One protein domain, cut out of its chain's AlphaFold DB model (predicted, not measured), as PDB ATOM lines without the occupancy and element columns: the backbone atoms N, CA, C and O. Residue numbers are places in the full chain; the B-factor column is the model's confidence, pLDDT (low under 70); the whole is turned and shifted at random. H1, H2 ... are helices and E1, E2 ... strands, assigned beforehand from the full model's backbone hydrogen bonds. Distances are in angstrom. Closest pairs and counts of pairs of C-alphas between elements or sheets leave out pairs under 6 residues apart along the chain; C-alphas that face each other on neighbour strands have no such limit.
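This is residues 2 to 47 of the 155 residues of the protein "Amidohydro-rel domain-containing protein" of endosymbiont 'TC1' of Trimyema compressum (UniProt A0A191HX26). You are looking at a small two-stranded hairpin, E1 and E2, with one short helix, H1, packed over one face of it, nearer to E1. Unnamed chain leads into the hairpin through residues 2 to 10, and a long unnamed tail, residues 33 to 47, swings from the end of H1 past the E1 side of the hairpin. The printed part has 46 residues, with the order E1, E2, H1, and the two strands are antiparallel. The class is mixed, helices and strands, with under half of the residues, 20, in named elements. The whole is only just compact, close to loose, with a radius of gyration of the C-alphas of 10.9 A and spans of 31 by 22 by 19 A.

Find C-alpha 11 at (145.025, 225.681, 191.311); from there strand E1 runs through residues 11 to 16, 17.0 A long. Strand E2, residues 19 to 25, begins at C-alpha 19 (131.050, 219.422, 198.765) and covers 18.1 A. Helix H1, residues 26 to 32, measures 10.1 A and ends at C-alpha 32 (133.060, 231.559, 187.883).

Look first at the hairpin E1 and E2, antiparallel neighbours at 158 degrees, joined by a tight link. N 12 and O 24 are within hydrogen-bond range at 2.9 A, as are N 21 and O 14 at 2.9 A. A tight link with no residue between leads from E2 to H1. The closest C-alphas of E1 and H1, those of Ala 12 and Thr 26, are 4.7 A apart. Those of E2 and H1, Ala 22 and Ile 29, are 7.2 A apart. In H1 every O i to N i+4 pair is within hydrogen-bond range.

The two C-alphas farthest apart, those of Asn 4 and Glu 36, are 32.0 A apart. The printed part has no cut, and neither link is long. The mean pLDDT of the printed part is 93.5; look for low confidence at residue 2, the one printed residue under 70.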
ATOM      1  N   ASN A   2     142.815 212.152 189.948       69.06
ATOM      2  CA  ASN A   2     142.233 211.666 188.700       69.06
ATOM      3  C   ASN A   2     143.089 210.504 188.163       69.06
ATOM      4  O   ASN A   2     144.193 210.262 188.650       69.06
ATOM      5  N   CYS A   3     142.576 209.762 187.183       71.62
ATOM      6  CA  CYS A   3     143.266 208.596 186.623       71.62
ATOM      7  C   CYS A   3     144.608 208.927 185.945       71.62
ATOM      8  O   CYS A   3     145.371 208.019 185.640       71.62
ATOM      9  N   ASN A   4     144.890 210.214 185.739       78.00
ATOM     10  CA  ASN A   4     146.066 210.712 185.040       78.00
ATOM     11  C   ASN A   4     147.117 211.311 185.989       78.00
ATOM     12  O   ASN A   4     148.162 211.754 185.520       78.00
ATOM     13  N   SER A   5     146.851 211.344 187.303       80.00
ATOM     14  CA  SER A   5     147.708 212.002 188.304       80.00
ATOM     15  C   SER A   5     148.098 213.432 187.908       80.00
ATOM     16  O   SER A   5     149.239 213.852 188.094       80.00
ATOM     17  N   GLU A   6     147.153 214.174 187.331       87.50
ATOM     18  CA  GLU A   6     147.414 215.527 186.844       87.50
ATOM     19  C   GLU A   6     147.671 216.493 188.001       87.50
ATOM     20  O   GLU A   6     146.957 216.514 189.008       87.50
ATOM     21  N   GLU A   7     148.676 217.342 187.812       91.50
ATOM     22  CA  GLU A   7     149.010 218.433 188.716       91.50
ATOM     23  C   GLU A   7     148.421 219.748 188.190       91.50
ATOM     24  O   GLU A   7     148.745 220.209 187.092       91.50
ATOM     25  N   ILE A   8     147.595 220.408 189.003       93.38
ATOM     26  CA  ILE A   8     147.067 221.739 188.692       93.38
ATOM     27  C   ILE A   8     147.929 222.791 189.394       93.38
ATOM     28  O   ILE A   8     147.675 223.179 190.531       93.38
ATOM     29  N   LYS A   9     148.949 223.290 188.691       94.12
ATOM     30  CA  LYS A   9     149.761 224.424 189.170       94.12
ATOM     31  C   LYS A   9     148.925 225.696 189.282       94.12
ATOM     32  O   LYS A   9     148.195 225.996 188.335       94.12
ATOM     33  N   ASN A  10     149.085 226.455 190.368       95.31
ATOM     34  CA  ASN A  10     148.252 227.626 190.680       95.31
ATOM     35  C   ASN A  10     146.757 227.274 190.580       95.31
ATOM     36  O   ASN A  10     146.010 227.857 189.792       95.31
ATOM     37  N   GLY A  11     146.383 226.199 191.276       95.81
ATOM     38  CA  GLY A  11     145.025 225.681 191.311       95.81
ATOM     39  C   GLY A  11     144.227 226.217 192.494       95.81
ATOM     40  O   GLY A  11     144.792 226.598 193.518       95.81
ATOM     41  N   ALA A  12     142.907 226.184 192.357       96.75
ATOM     42  CA  ALA A  12     141.960 226.474 193.424       96.75
ATOM     43  C   ALA A  12     140.840 225.425 193.450       96.75
ATOM     44  O   ALA A  12     140.560 224.744 192.456       96.75
ATOM     45  N   VAL A  13     140.199 225.303 194.611       96.25
ATOM     46  CA  VAL A  13     139.038 224.438 194.836       96.25
ATOM     47  C   VAL A  13     137.916 225.289 195.412       96.25
ATOM     48  O   VAL A  13     138.088 225.908 196.457       96.25
ATOM     49  N   ALA A  14     136.760 225.292 194.753       97.19
ATOM     50  CA  ALA A  14     135.556 225.923 195.277       97.19
ATOM     51  C   ALA A  14     134.765 224.914 196.118       97.19
ATOM     52  O   ALA A  14     134.500 223.787 195.680       97.19
ATOM     53  N   ILE A  15     134.357 225.326 197.319       97.12
ATOM     54  CA  ILE A  15     133.652 224.486 198.294       97.12
ATOM     55  C   ILE A  15     132.308 225.131 198.631       97.12
ATOM     56  O   ILE A  15     132.245 226.324 198.917       97.12
ATOM     57  N   LYS A  16     131.227 224.343 198.625       96.88
ATOM     58  CA  LYS A  16     129.908 224.765 199.117       96.88
ATOM     59  C   LYS A  16     129.396 223.759 200.141       96.88
ATOM     60  O   LYS A  16     129.090 222.614 199.797       96.88
ATOM     61  N   GLY A  17     129.288 224.185 201.398       95.12
ATOM     62  CA  GLY A  17     128.982 223.283 202.509       95.12
ATOM     63  C   GLY A  17     130.041 222.182 202.612       95.12
ATOM     64  O   GLY A  17     131.221 222.472 202.744       95.12
ATOM     65  N   SER A  18     129.634 220.916 202.500       93.50
ATOM     66  CA  SER A  18     130.525 219.746 202.586       93.50
ATOM     67  C   SER A  18     130.951 219.166 201.229       93.50
ATOM     68  O   SER A  18     131.395 218.016 201.162       93.50
ATOM     69  N   ARG A  19     130.777 219.911 200.127       95.94
ATOM     70  CA  ARG A  19     131.050 219.422 198.765       95.94
ATOM     71  C   ARG A  19     132.006 220.331 198.003       95.94
ATOM     72  O   ARG A  19     131.844 221.549 197.998       95.94
ATOM     73  N   PHE A  20     132.938 219.709 197.285       95.31
ATOM     74  CA  PHE A  20     133.709 220.364 196.232       95.31
ATOM     75  C   PHE A  20     132.796 220.602 195.027       95.31
ATOM     76  O   PHE A  20     132.189 219.654 194.525       95.31
ATOM     77  N   VAL A  21     132.671 221.854 194.589       96.94
ATOM     78  CA  VAL A  21     131.799 222.236 193.462       96.94
ATOM     79  C   VAL A  21     132.577 222.563 192.192       96.94
ATOM     80  O   VAL A  21     132.021 222.440 191.106       96.94
ATOM     81  N   ALA A  22     133.857 222.919 192.310       95.94
ATOM     82  CA  ALA A  22     134.766 223.072 191.179       95.94
ATOM     83  C   ALA A  22     136.226 222.908 191.620       95.94
ATOM     84  O   ALA A  22     136.576 223.187 192.768       95.94
ATOM     85  N   VAL A  23     137.067 222.457 190.692       95.06
ATOM     86  CA  VAL A  23     138.523 222.337 190.835       95.06
ATOM     87  C   VAL A  23     139.134 222.755 189.503       95.06
ATOM     88  O   VAL A  23     138.698 222.264 188.464       95.06
ATOM     89  N   GLY A  24     140.116 223.652 189.515       94.75
ATOM     90  CA  GLY A  24     140.696 224.191 188.284       94.75
ATOM     91  C   GLY A  24     141.811 225.188 188.560       94.75
ATOM     92  O   GLY A  24     142.303 225.274 189.689       94.75
ATOM     93  N   LYS A  25     142.225 225.944 187.539       96.06
ATOM     94  CA  LYS A  25     143.156 227.065 187.750       96.06
ATOM     95  C   LYS A  25     142.489 228.134 188.608       96.06
ATOM     96  O   LYS A  25     141.302 228.398 188.435       96.06
ATOM     97  N   THR A  26     143.255 228.808 189.463       96.44
ATOM     98  CA  THR A  26     142.740 229.910 190.295       96.44
ATOM     99  C   THR A  26     141.984 230.946 189.458       96.44
ATOM    100  O   THR A  26     140.853 231.275 189.781       96.44
ATOM    101  N   SER A  27     142.525 231.338 188.300       96.25
ATOM    102  CA  SER A  27     141.871 232.285 187.386       96.25
ATOM    103  C   SER A  27     140.513 231.821 186.845       96.25
ATOM    104  O   SER A  27     139.650 232.647 186.572       96.25
ATOM    105  N   GLU A  28     140.322 230.515 186.645       96.25
ATOM    106  CA  GLU A  28     139.053 229.949 186.164       96.25
ATOM    107  C   GLU A  28     138.018 229.911 187.292       96.25
ATOM    108  O   GLU A  28     136.848 230.226 187.077       96.25
ATOM    109  N   ILE A  29     138.461 229.550 188.500       96.94
ATOM    110  CA  ILE A  29     137.609 229.506 189.688       96.94
ATOM    111  C   ILE A  29     137.155 230.918 190.070       96.94
ATOM    112  O   ILE A  29     135.958 231.131 190.242       96.94
ATOM    113  N   ASP A  30     138.068 231.889 190.103       95.44
ATOM    114  CA  ASP A  30     137.764 233.281 190.464       95.44
ATOM    115  C   ASP A  30     136.812 233.960 189.465       95.44
ATOM    116  O   ASP A  30     136.044 234.846 189.833       95.44
ATOM    117  N   ALA A  31     136.827 233.544 188.194       96.38
ATOM    118  CA  ALA A  31     135.912 234.069 187.181       96.38
ATOM    119  C   ALA A  31     134.483 233.507 187.312       96.38
ATOM    120  O   ALA A  31     133.524 234.165 186.904       96.38
ATOM    121  N   GLY A  32     134.336 232.282 187.830       94.69
ATOM    122  CA  GLY A  32     133.060 231.559 187.883       94.69
ATOM    123  C   GLY A  32     132.396 231.508 189.260       94.69
ATOM    124  O   GLY A  32     131.207 231.198 189.348       94.69
ATOM    125  N   PHE A  33     133.139 231.791 190.330       96.00
ATOM    126  CA  PHE A  33     132.689 231.622 191.709       96.00
ATOM    127  C   PHE A  33     133.061 232.830 192.571       96.00
ATOM    128  O   PHE A  33     134.064 233.498 192.350       96.00
ATOM    129  N   SER A  34     132.252 233.081 193.599       94.88
ATOM    130  CA  SER A  34     132.584 233.988 194.702       94.88
ATOM    131  C   SER A  34     132.446 233.225 196.016       94.88
ATOM    132  O   SER A  34     131.631 232.304 196.116       94.88
ATOM    133  N   ALA A  35     133.267 233.576 197.005       95.50
ATOM    134  CA  ALA A  35     133.295 232.917 198.302       95.50
ATOM    135  C   ALA A  35     133.218 233.949 199.431       95.50
ATOM    136  O   ALA A  35     133.765 235.044 199.317       95.50
ATOM    137  N   GLU A  36     132.541 233.582 200.517       96.19
ATOM    138  CA  GLU A  36     132.511 234.374 201.755       96.19
ATOM    139  C   GLU A  36     133.863 234.325 202.483       96.19
ATOM    140  O   GLU A  36     134.264 235.292 203.125       96.19
ATOM    141  N   GLU A  37     134.584 233.210 202.337       96.69
ATOM    142  CA  GLU A  37     135.903 232.971 202.911       96.69
ATOM    143  C   GLU A  37     136.859 232.466 201.825       96.69
ATOM    144  O   GLU A  37     136.514 231.582 201.037       96.69
ATOM    145  N   ILE A  38     138.075 233.014 201.802       96.12
ATOM    146  CA  ILE A  38     139.158 232.572 200.922       96.12
ATOM    147  C   ILE A  38     140.344 232.174 201.796       96.12
ATOM    148  O   ILE A  38     140.851 232.982 202.573       96.12
ATOM    149  N   GLN A  39     140.802 230.932 201.643       95.88
ATOM    150  CA  GLN A  39     142.000 230.425 202.309       95.88
ATOM    151  C   GLN A  39     143.176 230.419 201.332       95.88
ATOM    152  O   GLN A  39     143.138 229.735 200.308       95.88
ATOM    153  N   ASP A  40     144.231 231.171 201.654       95.75
ATOM    154  CA  ASP A  40     145.438 231.222 200.830       95.75
ATOM    155  C   ASP A  40     146.276 229.940 200.986       95.75
ATOM    156  O   ASP A  40     146.817 229.623 202.052       95.75
ATOM    157  N   GLY A  41     146.368 229.191 199.888       95.00
ATOM    158  CA  GLY A  41     147.165 227.974 199.754       95.00
ATOM    159  C   GLY A  41     148.561 228.201 199.166       95.00
ATOM    160  O   GLY A  41     149.228 227.224 198.824       95.00
ATOM    161  N   SER A  42     149.009 229.450 199.009       94.62
ATOM    162  CA  SER A  42     150.314 229.775 198.423       94.62
ATOM    163  C   SER A  42     151.460 229.037 199.124       94.62
ATOM    164  O   SER A  42     151.510 228.935 200.350       94.62
ATOM    165  N   ASN A  43     152.402 228.518 198.329       95.38
ATOM    166  CA  ASN A  43     153.533 227.691 198.780       95.38
ATOM    167  C   ASN A  43     153.144 226.386 199.504       95.38
ATOM    168  O   ASN A  43     153.978 225.786 200.183       95.38
ATOM    169  N   LYS A  44     151.899 225.927 199.354       95.81
ATOM    170  CA  LYS A  44     151.425 224.633 199.850       95.81
ATOM    171  C   LYS A  44     150.942 223.776 198.687       95.81
ATOM    172  O   LYS A  44     150.635 224.268 197.604       95.81
ATOM    173  N   ALA A  45     150.860 222.477 198.934       94.12
ATOM    174  CA  ALA A  45     150.211 221.539 198.037       94.12
ATOM    175  C   ALA A  45     148.913 221.048 198.682       94.12
ATOM    176  O   ALA A  45     148.881 220.744 199.875       94.12
ATOM    177  N   LEU A  46     147.847 220.976 197.884       93.88
ATOM    178  CA  LEU A  46     146.559 220.438 198.302       93.88
ATOM    179  C   LEU A  46     146.409 219.017 197.758       93.88
ATOM    180  O   LEU A  46     146.468 218.798 196.549       93.88
ATOM    181  N   PHE A  47     146.171 218.065 198.655       93.00
ATOM    182  CA  PHE A  47     145.911 216.671 198.313       93.00
ATOM    183  C   PHE A  47     144.536 216.246 198.828       93.00
ATOM    184  O   PHE A  47     144.054 216.793 199.823       93.00
TER     185      PHE A  47